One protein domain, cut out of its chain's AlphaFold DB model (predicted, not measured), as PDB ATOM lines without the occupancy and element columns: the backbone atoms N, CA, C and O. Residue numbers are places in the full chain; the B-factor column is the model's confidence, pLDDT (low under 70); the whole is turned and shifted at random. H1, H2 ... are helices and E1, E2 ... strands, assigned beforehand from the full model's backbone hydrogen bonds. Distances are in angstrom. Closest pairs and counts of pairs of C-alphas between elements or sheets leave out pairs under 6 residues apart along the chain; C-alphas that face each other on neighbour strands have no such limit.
ATOM      1  N   VAL A  17     209.059 169.569  90.508       72.88
ATOM      2  CA  VAL A  17     208.650 170.858  89.953       72.88
ATOM      3  C   VAL A  17     209.368 171.106  88.628       72.88
ATOM      4  O   VAL A  17     210.569 170.859  88.499       72.88
ATOM      5  N   THR A  18     208.632 171.598  87.635       81.06
ATOM      6  CA  THR A  18     209.208 171.959  86.335       81.06
ATOM      7  C   THR A  18     209.883 173.324  86.437       81.06
ATOM      8  O   THR A  18     209.334 174.240  87.051       81.06
ATOM      9  N   ARG A  19     211.064 173.461  85.832       84.25
ATOM     10  CA  ARG A  19     211.797 174.725  85.717       84.25
ATOM     11  C   ARG A  19     212.101 175.026  84.256       84.25
ATOM     12  O   ARG A  19     212.190 174.090  83.459       84.25
ATOM     13  N   ASP A  20     212.208 176.301  83.909       84.94
ATOM     14  CA  ASP A  20     212.653 176.722  82.578       84.94
ATOM     15  C   ASP A  20     214.185 176.801  82.468       84.94
ATOM     16  O   ASP A  20     214.925 176.377  83.359       84.94
ATOM     17  N   ASP A  21     214.658 177.310  81.328       88.19
ATOM     18  CA  ASP A  21     216.081 177.453  81.010       88.19
ATOM     19  C   ASP A  21     216.817 178.433  81.947       88.19
ATOM     20  O   ASP A  21     218.046 178.366  82.047       88.19
ATOM     21  N   ASP A  22     216.082 179.306  82.643       86.38
ATOM     22  CA  ASP A  22     216.601 180.285  83.601       86.38
ATOM     23  C   ASP A  22     216.492 179.789  85.063       86.38
ATOM     24  O   ASP A  22     216.788 180.529  86.001       86.38
ATOM     25  N   ASP A  23     216.153 178.505  85.258       81.75
ATOM     26  CA  ASP A  23     215.938 177.847  86.556       81.75
ATOM     27  C   ASP A  23     214.722 178.396  87.331       81.75
ATOM     28  O   ASP A  23     214.597 178.172  88.539       81.75
ATOM     29  N   GLU A  24     213.780 179.066  86.659       83.31
ATOM     30  CA  GLU A  24     212.562 179.587  87.280       83.31
ATOM     31  C   GLU A  24     211.450 178.532  87.329       83.31
ATOM     32  O   GLU A  24     211.196 177.798  86.368       83.31
ATOM     33  N   LEU A  25     210.755 178.458  88.471       86.06
ATOM     34  CA  LEU A  25     209.642 177.528  88.676       86.06
ATOM     35  C   LEU A  25     208.489 177.832  87.727       86.06
ATOM     36  O   LEU A  25     207.932 178.928  87.726       86.06
ATOM     37  N   GLN A  26     208.081 176.815  86.978       86.25
ATOM     38  CA  GLN A  26     206.965 176.930  86.058       86.25
ATOM     39  C   GLN A  26     205.631 176.737  86.787       86.25
ATOM     40  O   GLN A  26     205.507 175.849  87.638       86.25
ATOM     41  N   PRO A  27     204.609 177.542  86.452       90.00
ATOM     42  CA  PRO A  27     203.308 177.433  87.078       90.00
ATOM     43  C   PRO A  27     202.576 176.155  86.652       90.00
ATOM     44  O   PRO A  27     202.608 175.741  85.493       90.00
ATOM     45  N   VAL A  28     201.830 175.577  87.586       87.69
ATOM     46  CA  VAL A  28     200.930 174.443  87.369       87.69
ATOM     47  C   VAL A  28     199.480 174.908  87.376       87.69
ATOM     48  O   VAL A  28     199.113 175.867  88.053       87.69
ATOM     49  N   THR A  29     198.627 174.232  86.610       89.12
ATOM     50  CA  THR A  29     197.190 174.528  86.611       89.12
ATOM     51  C   THR A  29     196.507 173.760  87.732       89.12
ATOM     52  O   THR A  29     196.605 172.536  87.780       89.12
ATOM     53  N   GLN A  30     195.793 174.470  88.603       86.56
ATOM     54  CA  GLN A  30     195.005 173.889  89.686       86.56
ATOM     55  C   GLN A  30     193.521 174.215  89.523       86.56
ATOM     56  O   GLN A  30     193.181 175.343  89.149       86.56
ATOM     57  N   PRO A  31     192.619 173.262  89.807       86.56
ATOM     58  CA  PRO A  31     191.200 173.563  89.914       86.56
ATOM     59  C   PRO A  31     190.954 174.476  91.120       86.56
ATOM     60  O   PRO A  31     191.531 174.270  92.188       86.56
ATOM     61  N   LEU A  32     190.069 175.463  90.976       85.19
ATOM     62  CA  LEU A  32     189.615 176.242  92.125       85.19
ATOM     63  C   LEU A  32     188.506 175.484  92.870       85.19
ATOM     64  O   LEU A  32     187.474 175.157  92.274       85.19
ATOM     65  N   PRO A  33     188.658 175.232  94.181       81.12
ATOM     66  CA  PRO A  33     187.616 174.585  94.963       81.12
ATOM     67  C   PRO A  33     186.284 175.346  94.905       81.12
ATOM     68  O   PRO A  33     186.212 176.540  95.180       81.12
ATOM     69  N   GLY A  34     185.202 174.629  94.595       79.00
ATOM     70  CA  GLY A  34     183.839 175.170  94.638       79.00
ATOM     71  C   GLY A  34     183.371 175.902  93.376       79.00
ATOM     72  O   GLY A  34     182.204 176.295  93.327       79.00
ATOM     73  N   VAL A  35     184.216 176.037  92.350       80.88
ATOM     74  CA  VAL A  35     183.865 176.657  91.059       80.88
ATOM     75  C   VAL A  35     184.386 175.812  89.876       80.88
ATOM     76  O   VAL A  35     185.010 174.776  90.094       80.88
ATOM     77  N   GLN A  36     184.056 176.160  88.624       82.50
ATOM     78  CA  GLN A  36     184.492 175.390  87.432       82.50
ATOM     79  C   GLN A  36     185.822 175.895  86.854       82.50
ATOM     80  O   GLN A  36     186.426 175.279  85.972       82.50
ATOM     81  N   GLU A  37     186.254 177.049  87.329       85.12
ATOM     82  CA  GLU A  37     187.435 177.766  86.913       85.12
ATOM     83  C   GLU A  37     188.707 177.116  87.469       85.12
ATOM     84  O   GLU A  37     188.697 176.351  88.434       85.12
ATOM     85  N   HIS A  38     189.821 177.418  86.815       89.38
ATOM     86  CA  HIS A  38     191.150 176.958  87.195       89.38
ATOM     87  C   HIS A  38     192.064 178.171  87.336       89.38
ATOM     88  O   HIS A  38     191.814 179.213  86.725       89.38
ATOM     89  N   ILE A  39     193.132 178.018  88.111       88.00
ATOM     90  CA  ILE A  39     194.170 179.033  88.291       88.00
ATOM     91  C   ILE A  39     195.539 178.476  87.931       88.00
ATOM     92  O   ILE A  39     195.770 177.266  87.979       88.00
ATOM     93  N   ARG A  40     196.457 179.379  87.588       91.06
ATOM     94  CA  ARG A  40     197.875 179.071  87.414       91.06
ATOM     95  C   ARG A  40     198.617 179.420  88.698       91.06
ATOM     96  O   ARG A  40     198.602 180.575  89.120       91.06
ATOM     97  N   VAL A  41     199.244 178.421  89.301       90.38
ATOM     98  CA  VAL A  41     199.943 178.533  90.581       90.38
ATOM     99  C   VAL A  41     201.418 178.245  90.383       90.38
ATOM    100  O   VAL A  41     201.759 177.206  89.827       90.38
ATOM    101  N   VAL A  42     202.288 179.113  90.888       91.62
ATOM    102  CA  VAL A  42     203.704 178.786  91.083       91.62
ATOM    103  C   VAL A  42     203.824 178.026  92.409       91.62
ATOM    104  O   VAL A  42     203.503 178.613  93.442       91.62
ATOM    105  N   PRO A  43     204.219 176.736  92.418       89.00
ATOM    106  CA  PRO A  43     204.283 175.952  93.652       89.00
ATOM    107  C   PRO A  43     205.212 176.579  94.693       89.00
ATOM    108  O   PRO A  43     206.263 177.115  94.339       89.00
ATOM    109  N   MET A  44     204.845 176.455  95.967       88.88
ATOM    110  CA  MET A  44     205.681 176.892  97.081       88.88
ATOM    111  C   MET A  44     206.918 176.002  97.199       88.88
ATOM    112  O   MET A  44     206.861 174.773  97.086       88.88
ATOM    113  N   THR A  45     208.053 176.632  97.457       85.81
ATOM    114  CA  THR A  45     209.298 175.974  97.816       85.81
ATOM    115  C   THR A  45     209.336 175.636  99.303       85.81
ATOM    116  O   THR A  45     208.529 176.097 100.109       85.81
ATOM    117  N   MET A  46     210.338 174.850  99.701       80.31
ATOM    118  CA  MET A  46     210.609 174.622 101.122       80.31
ATOM    119  C   MET A  46     211.021 175.914 101.853       80.31
ATOM    120  O   MET A  46     210.835 176.005 103.061       80.31
ATOM    121  N   GLY A  47     211.593 176.898 101.146       83.06
ATOM    122  CA  GLY A  47     211.909 178.210 101.718       83.06
ATOM    123  C   GLY A  47     210.639 178.918 102.173       83.06
ATOM    124  O   GLY A  47     210.512 179.229 103.351       83.06
ATOM    125  N   ASP A  48     209.675 179.019 101.262       86.75
ATOM    126  CA  ASP A  48     208.374 179.657 101.479       86.75
ATOM    127  C   ASP A  48     207.606 178.953 102.613       86.75
ATOM    128  O   ASP A  48     207.075 179.584 103.522       86.75
ATOM    129  N   ILE A  49     207.612 177.614 102.643       82.69
ATOM    130  CA  ILE A  49     206.979 176.848 103.733       82.69
ATOM    131  C   ILE A  49     207.609 177.168 105.095       82.69
ATOM    132  O   ILE A  49     206.891 177.243 106.090       82.69
ATOM    133  N   ASN A  50     208.930 177.344 105.162       81.75
ATOM    134  CA  ASN A  50     209.613 177.693 106.410       81.75
ATOM    135  C   ASN A  50     209.344 179.141 106.829       81.75
ATOM    136  O   ASN A  50     209.279 179.425 108.022       81.75
ATOM    137  N   GLU A  51     209.195 180.041 105.862       85.88
ATOM    138  CA  GLU A  51     208.860 181.443 106.087       85.88
ATOM    139  C   GLU A  51     207.459 181.590 106.687       85.88
ATOM    140  O   GLU A  51     207.308 182.135 107.782       85.88
ATOM    141  N   TYR A  52     206.452 180.992 106.050       85.31
ATOM    142  CA  TYR A  52     205.057 181.081 106.492       85.31
ATOM    143  C   TYR A  52     204.674 180.047 107.568       85.31
ATOM    144  O   TYR A  52     203.614 180.133 108.187       85.31
ATOM    145  N   GLY A  53     205.516 179.038 107.807       74.19
ATOM    146  CA  GLY A  53     205.277 177.955 108.768       74.19
ATOM    147  C   GLY A  53     205.486 178.322 110.237       74.19
ATOM    148  O   GLY A  53     205.235 177.498 111.121       74.19
ATOM    149  N   GLY A  54     205.949 179.539 110.521       69.19
ATOM    150  CA  GLY A  54     206.179 180.016 111.881       69.19
ATOM    151  C   GLY A  54     207.173 179.152 112.670       69.19
ATOM    152  O   GLY A  54     208.097 178.550 112.129       69.19
ATOM    153  N   SER A  55     207.001 179.095 113.993       59.59
ATOM    154  CA  SER A  55     207.958 178.453 114.911       59.59
ATOM    155  C   SER A  55     207.986 176.923 114.876       59.59
ATOM    156  O   SER A  55     208.927 176.339 115.409       59.59
ATOM    157  N   ASP A  56     206.980 176.283 114.283       62.44
ATOM    158  CA  ASP A  56     206.867 174.820 114.232       62.44
ATOM    159  C   ASP A  56     207.340 174.236 112.886       62.44
ATOM    160  O   ASP A  56     207.161 173.038 112.656       62.44
ATOM    161  N   GLU A  57     207.928 175.066 112.004       65.44
ATOM    162  CA  GLU A  57     208.367 174.709 110.636       65.44
ATOM    163  C   GLU A  57     207.246 174.030 109.822       65.44
ATOM    164  O   GLU A  57     207.470 173.173 108.964       65.44
ATOM    165  N   ARG A  58     205.993 174.369 110.144       71.44
ATOM    166  CA  ARG A  58     204.793 173.740 109.599       71.44
ATOM    167  C   ARG A  58     203.794 174.808 109.222       71.44
ATOM    168  O   ARG A  58     203.233 175.478 110.082       71.44
ATOM    169  N   LEU A  59     203.513 174.894 107.930       79.69
ATOM    170  CA  LEU A  59     202.468 175.764 107.421       79.69
ATOM    171  C   LEU A  59     201.110 175.343 107.987       79.69
ATOM    172  O   LEU A  59     200.664 174.216 107.779       79.69
ATOM    173  N   ASN A  60     200.452 176.244 108.715       82.31
ATOM    174  CA  ASN A  60     199.086 176.059 109.185       82.31
ATOM    175  C   ASN A  60     198.211 177.191 108.636       82.31
ATOM    176  O   ASN A  60     198.244 178.296 109.176       82.31
ATOM    177  N   PRO A  61     197.379 176.923 107.615       82.12
ATOM    178  CA  PRO A  61     196.570 177.948 106.958       82.12
ATOM    179  C   PRO A  61     195.626 178.698 107.903       82.12
ATOM    180  O   PRO A  61     195.316 179.856 107.667       82.12
ATOM    181  N   ASN A  62     195.200 178.067 109.004       82.94
ATOM    182  CA  ASN A  62     194.314 178.698 109.991       82.94
ATOM    183  C   ASN A  62     195.038 179.683 110.924       82.94
ATOM    184  O   ASN A  62     194.398 180.295 111.778       82.94
ATOM    185  N   GLN A  63     196.366 179.756 110.842       85.62
ATOM    186  CA  GLN A  63     197.209 180.634 111.654       85.62
ATOM    187  C   GLN A  63     197.866 181.744 110.830       85.62
ATOM    188  O   GLN A  63     198.565 182.567 111.416       85.62
ATOM    189  N   LEU A  64     197.637 181.774 109.514       87.75
ATOM    190  CA  LEU A  64     198.147 182.826 108.642       87.75
ATOM    191  C   LEU A  64     197.415 184.142 108.914       87.75
ATOM    192  O   LEU A  64     196.191 184.162 109.085       87.75
ATOM    193  N   SER A  65     198.173 185.233 108.961       90.19
ATOM    194  CA  SER A  65     197.615 186.584 108.996       90.19
ATOM    195  C   SER A  65     197.066 186.987 107.623       90.19
ATOM    196  O   SER A  65     197.351 186.346 106.611       90.19
ATOM    197  N   THR A  66     196.256 188.048 107.565       90.81
ATOM    198  CA  THR A  66     195.786 188.585 106.276       90.81
ATOM    199  C   THR A  66     196.949 189.133 105.452       90.81
ATOM    200  O   THR A  66     196.904 189.054 104.225       90.81
ATOM    201  N   GLU A  67     198.006 189.615 106.111       92.44
ATOM    202  CA  GLU A  67     199.273 189.976 105.484       92.44
ATOM    203  C   GLU A  67     199.947 188.776 104.815       92.44
ATOM    204  O   GLU A  67     200.224 188.845 103.618       92.44
ATOM    205  N   ASP A  68     200.122 187.664 105.535       92.62
ATOM    206  CA  ASP A  68     200.749 186.458 104.974       92.62
ATOM    207  C   ASP A  68     199.930 185.907 103.798       92.62
ATOM    208  O   ASP A  68     200.474 185.488 102.782       92.62
ATOM    209  N   ILE A  69     198.596 185.919 103.908       91.06
ATOM    210  CA  ILE A  69     197.712 185.452 102.831       91.06
ATOM    211  C   ILE A  69     197.863 186.335 101.588       91.06
ATOM    212  O   ILE A  69     197.931 185.812 100.475       91.06
ATOM    213  N   ALA A  70     197.907 187.658 101.758       91.69
ATOM    214  CA  ALA A  70     198.099 188.590 100.654       91.69
ATOM    215  C   ALA A  70     199.457 188.372  99.968       91.69
ATOM    216  O   ALA A  70     199.519 188.299  98.740       91.69
ATOM    217  N   GLU A  71     200.521 188.203 100.752       93.12
ATOM    218  CA  GLU A  71     201.870 187.919 100.258       93.12
ATOM    219  C   GLU A  71     201.913 186.602  99.474       93.12
ATOM    220  O   GLU A  71     202.269 186.604  98.296       93.12
ATOM    221  N   ILE A  72     201.396 185.511 100.052       92.69
ATOM    222  CA  ILE A  72     201.299 184.204  99.384       92.69
ATOM    223  C   ILE A  72     200.550 184.320  98.053       92.69
ATOM    224  O   ILE A  72     200.965 183.742  97.047       92.69
ATOM    225  N   ILE A  73     199.434 185.055  98.009       91.56
ATOM    226  CA  ILE A  73     198.673 185.225  96.768       91.56
ATOM    227  C   ILE A  73     199.499 185.992  95.731       91.56
ATOM    228  O   ILE A  73     199.549 185.563  94.578       91.56
ATOM    229  N   ASN A  74     200.163 187.081  96.112       91.44
ATOM    230  CA  ASN A  74     200.993 187.859  95.191       91.44
ATOM    231  C   ASN A  74     202.199 187.065  94.671       91.44
ATOM    232  O   ASN A  74     202.586 187.247  93.521       91.44
ATOM    233  N   GLU A  75     202.774 186.163  95.463       91.88
ATOM    234  CA  GLU A  75     203.957 185.390  95.067       91.88
ATOM    235  C   GLU A  75     203.633 184.108  94.294       91.88
ATOM    236  O   GLU A  75     204.405 183.673  93.428       91.88
ATOM    237  N   HIS A  76     202.473 183.506  94.555       92.38
ATOM    238  CA  HIS A  76     202.145 182.184  94.027       92.38
ATOM    239  C   HIS A  76     200.991 182.176  93.028       92.38
ATOM    240  O   HIS A  76     200.871 181.215  92.262       92.38
ATOM    241  N   TRP A  77     200.180 183.232  92.934       91.56
ATOM    242  CA  TRP A  77     199.224 183.369  91.835       91.56
ATOM    243  C   TRP A  77     199.901 183.970  90.599       91.56
ATOM    244  O   TRP A  77     200.138 185.173  90.502       91.56
ATOM    245  N   TYR A  78     200.164 183.125  89.600       87.75
ATOM    246  CA  TYR A  78     200.911 183.516  88.401       87.75
ATOM    247  C   TYR A  78     200.276 184.693  87.639       87.75
ATOM    248  O   TYR A  78     200.979 185.592  87.193       87.75
ATOM    249  N   ASP A  79     198.945 184.733  87.506       86.81
ATOM    250  CA  ASP A  79     198.281 185.823  86.771       86.81
ATOM    251  C   ASP A  79     198.330 187.169  87.504       86.81
ATOM    252  O   ASP A  79     198.189 188.205  86.852       86.81
ATOM    253  N   ALA A  80     198.479 187.160  88.832       84.25
ATOM    254  CA  ALA A  80     198.674 188.375  89.617       84.25
ATOM    255  C   ALA A  80     200.086 188.928  89.387       84.25
ATOM    256  O   ALA A  80     200.236 190.102  89.077       84.25
ATOM    257  N   ARG A  81     201.103 188.056  89.407       83.62
ATOM    258  CA  ARG A  81     202.513 188.414  89.156       83.62
ATOM    259  C   ARG A  81     202.771 189.037  87.794       83.62
ATOM    260  O   ARG A  81     203.607 189.921  87.673       83.62
ATOM    261  N   GLU A  82     202.053 188.574  86.777       86.06
ATOM    262  CA  GLU A  82     202.173 189.092  85.410       86.06
ATOM    263  C   GLU A  82     201.451 190.437  85.206       86.06
ATOM    264  O   GLU A  82     201.506 191.019  84.120       86.06
ATOM    265  N   LYS A  83     200.730 190.930  86.218       84.25
ATOM    266  CA  LYS A  83     200.006 192.199  86.166       84.25
ATOM    267  C   LYS A  83     200.660 193.216  87.090       84.25
ATOM    268  O   LYS A  83     200.346 193.287  88.271       84.25
ATOM    269  N   ASP A  84     201.483 194.080  86.502       73.44
ATOM    270  CA  ASP A  84     202.171 195.177  87.202       73.44
ATOM    271  C   ASP A  84     201.233 196.132  87.978       73.44
ATOM    272  O   ASP A  84     201.690 196.908  88.816       73.44
ATOM    273  N   ASP A  85     199.932 196.139  87.673       82.62
ATOM    274  CA  ASP A  85     198.919 196.999  88.286       82.62
ATOM    275  C   ASP A  85     197.989 196.271  89.270       82.62
ATOM    276  O   ASP A  85     197.012 196.866  89.739       82.62
ATOM    277  N   PHE A  86     198.265 195.004  89.582       84.38
ATOM    278  CA  PHE A  86     197.422 194.183  90.440       84.38
ATOM    279  C   PHE A  86     198.215 193.607  91.616       84.38
ATOM    280  O   PHE A  86     198.925 192.617  91.484       84.38
ATOM    281  N   GLU A  87     198.032 194.220  92.782       88.44
ATOM    282  CA  GLU A  87     198.600 193.778  94.055       88.44
ATOM    283  C   GLU A  87     197.453 193.470  95.018       88.44
ATOM    284  O   GLU A  87     196.578 194.308  95.250       88.44
ATOM    285  N   VAL A  88     197.437 192.259  95.568       88.75
ATOM    286  CA  VAL A  88     196.493 191.871  96.616       88.75
ATOM    287  C   VAL A  88     196.983 192.457  97.931       88.75
ATOM    288  O   VAL A  88     198.083 192.145  98.375       88.75
ATOM    289  N   THR A  89     196.179 193.315  98.556       91.50
ATOM    290  CA  THR A  89     196.508 193.917  99.854       91.50
ATOM    291  C   THR A  89     195.830 193.162 101.005       91.50
ATOM    292  O   THR A  89     194.822 192.485 100.785       91.50
ATOM    293  N   PRO A  90     196.307 193.308 102.255       91.25
ATOM    294  CA  PRO A  90     195.651 192.699 103.417       91.25
ATOM    295  C   PRO A  90     194.198 193.172 103.594       91.25
ATOM    296  O   PRO A  90     193.323 192.380 103.924       91.25
ATOM    297  N   GLU A  91     193.930 194.452 103.306       89.56
ATOM    298  CA  GLU A  91     192.580 195.036 103.326       89.56
ATOM    299  C   GLU A  91     191.676 194.379 102.273       89.56
ATOM    300  O   GLU A  91     190.529 194.053 102.563       89.56
ATOM    301  N   MET A  92     192.208 194.077 101.080       88.94
ATOM    302  CA  MET A  92     191.452 193.327 100.075       88.94
ATOM    303  C   MET A  92     191.124 191.913 100.557       88.94
ATOM    304  O   MET A  92     190.013 191.447 100.319       88.94
ATOM    305  N   VAL A  93     192.051 191.229 101.234       87.38
ATOM    306  CA  VAL A  93     191.809 189.890 101.804       87.38
ATOM    307  C   VAL A  93     190.718 189.936 102.877       87.38
ATOM    308  O   VAL A  93     189.864 189.050 102.911       87.38
ATOM    309  N   GLU A  94     190.731 190.955 103.735       86.12
ATOM    310  CA  GLU A  94     189.787 191.094 104.846       86.12
ATOM    311  C   GLU A  94     188.390 191.560 104.402       86.12
ATOM    312  O   GLU A  94     187.382 191.033 104.883       86.12
ATOM    313  N   GLU A  95     188.314 192.537 103.495       82.88
ATOM    314  CA  GLU A  95     187.075 193.273 103.210       82.88
ATOM    315  C   GLU A  95     186.485 193.007 101.814       82.88
ATOM    316  O   GLU A  95     185.259 192.942 101.670       82.88
ATOM    317  N   ASP A  96     187.328 192.837 100.787       78.62
ATOM    318  CA  ASP A  96     186.894 192.840  99.377       78.62
ATOM    319  C   ASP A  96     186.823 191.448  98.741       78.62
ATOM    320  O   ASP A  96     185.999 191.190  97.850       78.62
ATOM    321  N   MET A  97     187.678 190.524  99.172       81.38
ATOM    322  CA  MET A  97     187.605 189.138  98.752       81.38
ATOM    323  C   MET A  97     186.326 188.547  99.341       81.38
ATOM    324  O   MET A  97     186.094 188.561 100.546       81.38
ATOM    325  N   VAL A  98     185.457 188.027  98.465       67.00
ATOM    326  CA  VAL A  98     184.230 187.334  98.885       67.00
ATOM    327  C   VAL A  98     184.598 186.319  99.971       67.00
ATOM    328  O   VAL A  98     185.644 185.695  99.867       67.00
ATOM    329  N   ALA A  99     183.746 186.107 100.977       54.97
ATOM    330  CA  ALA A  99     184.032 185.243 102.136       54.97
ATOM    331  C   ALA A  99     184.545 183.815 101.813       54.97
ATOM    332  O   ALA A  99     185.049 183.134 102.692       54.97
ATOM    333  N   PHE A 100     184.406 183.355 100.564       58.28
ATOM    334  CA  PHE A 100     184.960 182.103 100.038       58.28
ATOM    335  C   PHE A 100     185.910 182.334  98.849       58.28
ATOM    336  O   PHE A 100     185.980 181.506  97.957       58.28
ATOM    337  N   GLY A 101     186.557 183.485  98.732       69.12
ATOM    338  CA  GLY A 101     187.457 183.836  97.633       69.12
ATOM    339  C   GLY A 101     188.906 183.584  98.018       69.12
ATOM    340  O   GLY A 101     189.610 182.871  97.307       69.12
ATOM    341  N   ALA A 102     189.320 184.112  99.172       81.50
ATOM    342  CA  ALA A 102     190.664 183.912  99.707       81.50
ATOM    343  C   ALA A 102     190.927 182.431 100.025       81.50
ATOM    344  O   ALA A 102     191.917 181.876  99.553       81.50
ATOM    345  N   ASP A 103     190.002 181.759 100.721       84.12
ATOM    346  CA  ASP A 103     190.203 180.373 101.159       84.12
ATOM    347  C   ASP A 103     190.397 179.375 100.002       84.12
ATOM    348  O   ASP A 103     191.338 178.579 100.062       84.12
ATOM    349  N   PRO A 104     189.580 179.362  98.926       85.25
ATOM    350  CA  PRO A 104     189.811 178.461  97.797       85.25
ATOM    351  C   PRO A 104     191.063 178.796  96.997       85.25
ATOM    352  O   PRO A 104     191.706 177.870  96.509       85.25
ATOM    353  N   LEU A 105     191.422 180.080  96.874       87.38
ATOM    354  CA  LEU A 105     192.669 180.496  96.223       87.38
ATOM    355  C   LEU A 105     193.877 179.986  97.008       87.38
ATOM    356  O   LEU A 105     194.709 179.270  96.454       87.38
ATOM    357  N   LEU A 106     193.921 180.272  98.310       88.88
ATOM    358  CA  LEU A 106     194.961 179.783  99.209       88.88
ATOM    359  C   LEU A 106     195.031 178.255  99.176       88.88
ATOM    360  O   LEU A 106     196.103 177.677  99.035       88.88
ATOM    361  N   ARG A 107     193.887 177.570  99.228       87.94
ATOM    362  CA  ARG A 107     193.840 176.109  99.171       87.94
ATOM    363  C   ARG A 107     194.377 175.550  97.858       87.94
ATOM    364  O   ARG A 107     195.128 174.581  97.900       87.94
ATOM    365  N   ALA A 108     194.029 176.142  96.721       87.88
ATOM    366  CA  ALA A 108     194.570 175.728  95.432       87.88
ATOM    367  C   ALA A 108     196.096 175.931  95.369       87.88
ATOM    368  O   ALA A 108     196.805 175.071  94.848       87.88
ATOM    369  N   ILE A 109     196.617 177.011  95.968       89.75
ATOM    370  CA  ILE A 109     198.064 177.256  96.081       89.75
ATOM    371  C   ILE A 109     198.754 176.176  96.929       89.75
ATOM    372  O   ILE A 109     199.761 175.587  96.529       89.75
ATOM    373  N   LEU A 110     198.178 175.856  98.085       88.12
ATOM    374  CA  LEU A 110     198.695 174.828  98.988       88.12
ATOM    375  C   LEU A 110     198.638 173.427  98.362       88.12
ATOM    376  O   LEU A 110     199.563 172.630  98.524       88.12
ATOM    377  N   GLU A 111     197.569 173.114  97.631       87.19
ATOM    378  CA  GLU A 111     197.404 171.833  96.938       87.19
ATOM    379  C   GLU A 111     198.425 171.662  95.804       87.19
ATOM    380  O   GLU A 111     199.030 170.591  95.717       87.19
ATOM    381  N   ALA A 112     198.725 172.716  95.029       85.62
ATOM    382  CA  ALA A 112     199.836 172.704  94.064       85.62
ATOM    383  C   ALA A 112     201.189 172.381  94.711       85.62
ATOM    384  O   ALA A 112     202.085 171.859  94.050       85.62
ATOM    385  N   SER A 113     201.325 172.705  95.995       84.25
ATOM    386  CA  SER A 113     202.557 172.575  96.770       84.25
ATOM    387  C   SER A 113     202.625 171.264  97.567       84.25
ATOM    388  O   SER A 113     203.564 171.045  98.327       84.25
ATOM    389  N   GLY A 114     201.636 170.370  97.420       77.69
ATOM    390  CA  GLY A 114     201.616 169.062  98.088       77.69
ATOM    391  C   GLY A 114     201.158 169.081  99.553       77.69
ATOM    392  O   GLY A 114     201.276 168.066 100.247       77.69
ATOM    393  N   TYR A 115     200.586 170.191 100.029       78.75
ATOM    394  CA  TYR A 115     200.160 170.373 101.423       78.75
ATOM    395  C   TYR A 115     199.187 169.287 101.915       78.75
ATOM    396  O   TYR A 115     199.303 168.783 103.034       78.75
ATOM    397  N   SER A 116     198.231 168.883 101.075       73.06
ATOM    398  CA  SER A 116     197.232 167.864 101.423       73.06
ATOM    399  C   SER A 116     197.862 166.495 101.709       73.06
ATOM    400  O   SER A 116     197.440 165.806 102.638       73.06
ATOM    401  N   MET A 117     198.906 166.126 100.964       70.94
ATOM    402  CA  MET A 117     199.650 164.881 101.156       70.94
ATOM    403  C   MET A 117     200.487 164.927 102.434       70.94
ATOM    404  O   MET A 117     200.460 163.981 103.221       70.94
ATOM    405  N   GLN A 118     201.171 166.046 102.687       69.38
ATOM    406  CA  GLN A 118     201.927 166.248 103.923       69.38
ATOM    407  C   GLN A 118     201.015 166.163 105.155       69.38
ATOM    408  O   GLN A 118     201.345 165.490 106.130       69.38
ATOM    409  N   ASN A 119     199.843 166.800 105.106       70.31
ATOM    410  CA  ASN A 119     198.891 166.779 106.212       70.31
ATOM    411  C   ASN A 119     198.298 165.376 106.446       70.31
ATOM    412  O   ASN A 119     198.158 164.951 107.592       70.31
ATOM    413  N   ALA A 120     198.010 164.624 105.379       67.56
ATOM    414  CA  ALA A 120     197.549 163.240 105.484       67.56
ATOM    415  C   ALA A 120     198.596 162.327 106.146       67.56
ATOM    416  O   ALA A 120     198.265 161.608 107.087       67.56
ATOM    417  N   LEU A 121     199.863 162.415 105.725       66.56
ATOM    418  CA  LEU A 121     200.969 161.665 106.334       66.56
ATOM    419  C   LEU A 121     201.169 162.037 107.809       66.56
ATOM    420  O   LEU A 121     201.465 161.184 108.642       66.56
ATOM    421  N   ASN A 122     200.991 163.313 108.157       68.81
ATOM    422  CA  ASN A 122     201.086 163.770 109.541       68.81
ATOM    423  C   ASN A 122     199.959 163.213 110.417       68.81
ATOM    424  O   ASN A 122     200.236 162.769 111.529       68.81
ATOM    425  N   MET A 123     198.714 163.208 109.930       70.25
ATOM    426  CA  MET A 123     197.592 162.595 110.649       70.25
ATOM    427  C   MET A 123     197.788 161.087 110.817       70.25
ATOM    428  O   MET A 123     197.627 160.587 111.926       70.25
ATOM    429  N   GLU A 124     198.233 160.380 109.775       69.44
ATOM    430  CA  GLU A 124     198.550 158.949 109.864       69.44
ATOM    431  C   GLU A 124     199.639 158.674 110.915       69.44
ATOM    432  O   GLU A 124     199.507 157.772 111.742       69.44
ATOM    433  N   ASN A 125     200.696 159.490 110.945       65.56
ATOM    434  CA  ASN A 125     201.753 159.378 111.949       65.56
ATOM    435  C   ASN A 125     201.245 159.635 113.375       65.56
ATOM    436  O   ASN A 125     201.654 158.928 114.297       65.56
ATOM    437  N   LEU A 126     200.364 160.619 113.574       70.75
ATOM    438  CA  LEU A 126     199.754 160.895 114.880       70.75
ATOM    439  C   LEU A 126     198.872 159.729 115.340       70.75
ATOM    440  O   LEU A 126     199.016 159.272 116.471       70.75
ATOM    441  N   GLU A 127     198.038 159.184 114.456       71.88
ATOM    442  CA  GLU A 127     197.210 158.009 114.750       71.88
ATOM    443  C   GLU A 127     198.059 156.766 115.060       71.88
ATOM    444  O   GLU A 127     197.715 155.973 115.940       71.88
ATOM    445  N   MET A 128     199.194 156.581 114.377       68.56
ATOM    446  CA  MET A 128     200.144 155.512 114.700       68.56
ATOM    447  C   MET A 128     200.792 155.708 116.072       68.56
ATOM    448  O   MET A 128     200.918 154.738 116.817       68.56
ATOM    449  N   LEU A 129     201.184 156.933 116.431       63.25
ATOM    450  CA  LEU A 129     201.741 157.239 117.752       63.25
ATOM    451  C   LEU A 129     200.718 156.981 118.865       63.25
ATOM    452  O   LEU A 129     201.050 156.323 119.849       63.25
ATOM    453  N   GLU A 130     199.459 157.382 118.673       66.00
ATOM    454  CA  GLU A 130     198.363 157.075 119.602       66.00
ATOM    455  C   GLU A 130     198.126 155.562 119.754       66.00
ATOM    456  O   GLU A 130     197.764 155.086 120.830       66.00
ATOM    457  N   GLN A 131     198.367 154.774 118.702       61.47
ATOM    458  CA  GLN A 131     198.304 153.311 118.768       61.47
ATOM    459  C   GLN A 131     199.527 152.660 119.431       61.47
ATOM    460  O   GLN A 131     199.410 151.520 119.888       61.47
ATOM    461  N   ILE A 132     200.684 153.328 119.440       58.75
ATOM    462  CA  ILE A 132     201.922 152.868 120.091       58.75
ATOM    463  C   ILE A 132     201.879 153.153 121.596       58.75
ATOM    464  O   ILE A 132     202.381 152.340 122.367       58.75
ATOM    465  N   ASP A 133     201.210 154.227 122.019       53.00
ATOM    466  CA  ASP A 133     200.985 154.575 123.431       53.00
ATOM    467  C   ASP A 133     200.053 153.599 124.184       53.00
ATOM    468  O   ASP A 133     199.784 153.787 125.371       53.00
ATOM    469  N   ASP A 134     199.596 152.517 123.540       60.28
ATOM    470  CA  ASP A 134     199.027 151.349 124.214       60.28
ATOM    471  C   ASP A 134     200.173 150.530 124.853       60.28
ATOM    472  O   ASP A 134     200.904 149.829 124.137       60.28
ATOM    473  N   PRO A 135     200.368 150.576 126.190       59.78
ATOM    474  CA  PRO A 135     201.552 150.014 126.850       59.78
ATOM    475  C   PRO A 135     201.758 148.523 126.554       59.78
ATOM    476  O   PRO A 135     202.892 148.047 126.514       59.78
ATOM    477  N   GLY A 136     200.669 147.791 126.288       63.28
ATOM    478  CA  GLY A 136     200.721 146.371 125.944       63.28
ATOM    479  C   GLY A 136     201.292 146.087 124.549       63.28
ATOM    480  O   GLY A 136     201.882 145.027 124.332       63.28
ATOM    481  N   LYS A 137     201.174 147.015 123.590       63.25
ATOM    482  CA  LYS A 137     201.739 146.853 122.237       63.25
ATOM    483  C   LYS A 137     203.240 147.118 122.205       63.25
ATOM    484  O   LYS A 137     203.954 146.388 121.520       63.25
ATOM    485  N   LEU A 138     203.718 148.102 122.968       61.22
ATOM    486  CA  LEU A 138     205.149 148.358 123.165       61.22
ATOM    487  C   LEU A 138     205.851 147.156 123.808       61.22
ATOM    488  O   LEU A 138     206.892 146.725 123.314       61.22
ATOM    489  N   GLU A 139     205.243 146.566 124.841       61.81
ATOM    490  CA  GLU A 139     205.742 145.343 125.485       61.81
ATOM    491  C   GLU A 139     205.789 144.171 124.489       61.81
ATOM    492  O   GLU A 139     206.822 143.522 124.337       61.81
ATOM    493  N   THR A 140     204.733 143.993 123.684       70.12
ATOM    494  CA  THR A 140     204.685 142.957 122.635       70.12
ATOM    495  C   THR A 140     205.753 143.166 121.546       70.12
ATOM    496  O   THR A 140     206.350 142.203 121.063       70.12
ATOM    497  N   MET A 141     206.019 144.411 121.132       65.88
ATOM    498  CA  MET A 141     207.058 144.719 120.139       65.88
ATOM    499  C   MET A 141     208.472 144.498 120.687       65.88
ATOM    500  O   MET A 141     209.333 144.008 119.954       65.88
ATOM    501  N   MET A 142     208.709 144.811 121.964       70.50
ATOM    502  CA  MET A 142     209.978 144.533 122.641       70.50
ATOM    503  C   MET A 142     210.219 143.026 122.789       70.50
ATOM    504  O   MET A 142     211.290 142.550 122.419       70.50
ATOM    505  N   GLU A 143     209.212 142.247 123.195       74.31
ATOM    506  CA  GLU A 143     209.307 140.779 123.269       74.31
ATOM    507  C   GLU A 143     209.554 140.130 121.891       74.31
ATOM    508  O   GLU A 143     210.323 139.172 121.755       74.31
ATOM    509  N   LEU A 144     208.942 140.659 120.824       73.81
ATOM    510  CA  LEU A 144     209.174 140.195 119.449       73.81
ATOM    511  C   LEU A 144     210.574 140.549 118.922       73.81
ATOM    512  O   LEU A 144     211.118 139.809 118.098       73.81
ATOM    513  N   ALA A 145     211.157 141.660 119.375       71.38
ATOM    514  CA  ALA A 145     212.522 142.053 119.037       71.38
ATOM    515  C   ALA A 145     213.561 141.219 119.806       71.38
ATOM    516  O   ALA A 145     214.552 140.787 119.218       71.38
ATOM    517  N   GLU A 146     213.310 140.925 121.084       70.88
ATOM    518  CA  GLU A 146     214.182 140.090 121.920       70.88
ATOM    519  C   GLU A 146     214.140 138.607 121.527       70.88
ATOM    520  O   GLU A 146     215.171 137.942 121.534       70.88
ATOM    521  N   SER A 147     212.988 138.085 121.094       65.31
ATOM    522  CA  SER A 147     212.850 136.689 120.634       65.31
ATOM    523  C   SER A 147     213.478 136.394 119.263       65.31
ATOM    524  O   SER A 147     213.500 135.238 118.831       65.31
ATOM    525  N   ARG A 148     213.983 137.422 118.564       49.66
ATOM    526  CA  ARG A 148     214.727 137.296 117.297       49.66
ATOM    527  C   ARG A 148     216.250 137.438 117.452       49.66
ATOM    528  O   ARG A 148     216.942 137.337 116.436       49.66
TER     529      ARG A 148
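This is residues 17 to 148 of the 149 residues of an uncharacterized protein of Natronolimnobius sp. AArcel1 (UniProt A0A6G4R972). Look for a small body of short helices and a two-strand hairpin, from which H6 sticks out with residues 120 to 131 as a long arm, H7 turning off its far end like the foot of an L. In the body H5 packs on both the hairpin E1 E2 and H2, and H4 meets one end of H2 crosswise. The printed part has 132 residues, two antiparallel strands followed by seven named helices, mostly helix. It is loose, radius of gyration of the C-alphas 20.0 A, spanning 69 by 39 by 32 A.

Begin at the hairpin of E1, residues 28 to 31, and E2, residues 38 to 41, antiparallel at 145 degrees; N 28 and O 41, 2.8 A apart, are within hydrogen-bond range. H5, residues 102 to 112, has its closest C-alphas to E1 at Gln 30 and Ala 108, 6.0 A. H2, residues 66 to 76, touches H5 at a steep tilt of 45 degrees, the same way; the closest C-alphas are His 76 and Ile 109, 6.7 A. H2 touches H4, residues 90 to 96, about perpendicular at 84 degrees, closest at C-alphas Glu 67 and Pro 90, 5.0 A. H3, residues 78 to 81, and H2 touch only at the corner, closest at C-alphas Asn 74 and Ala 80, 6.1 A. H1, residues 46 to 52, is close to H2 but not clearly touching, C-alphas Tyr 52 and Asp 68 being closest at 7.1 A. H6, residues 115 to 132, and H7, residues 135 to 146, are about perpendicular at 86 degrees, close but not clearly touching, closest at C-alphas Ile 132 and Leu 138, 6.3 A. Every O i to N i+4 pair is within hydrogen-bond range in H1, H2, H4, H5, H6 and H7; H3 is too short for one.

Find C-alpha 28 at (200.930, 174.443, 87.369), where E1 begins. H6 runs 25.7 A from C-alpha 115 at (200.160, 170.373, 101.423); H7, 16.8 A long, ends at C-alpha 146, (214.182, 140.090, 121.920).

The C-alphas farthest apart, Asp 85 and Ser 147, are 69.8 A apart. The printed part has no cut; the link from H1 to H2, residues 53 to 65, is long. The mean pLDDT of the printed part is 79.6, with 29 residues under 70, among them 128 to 139.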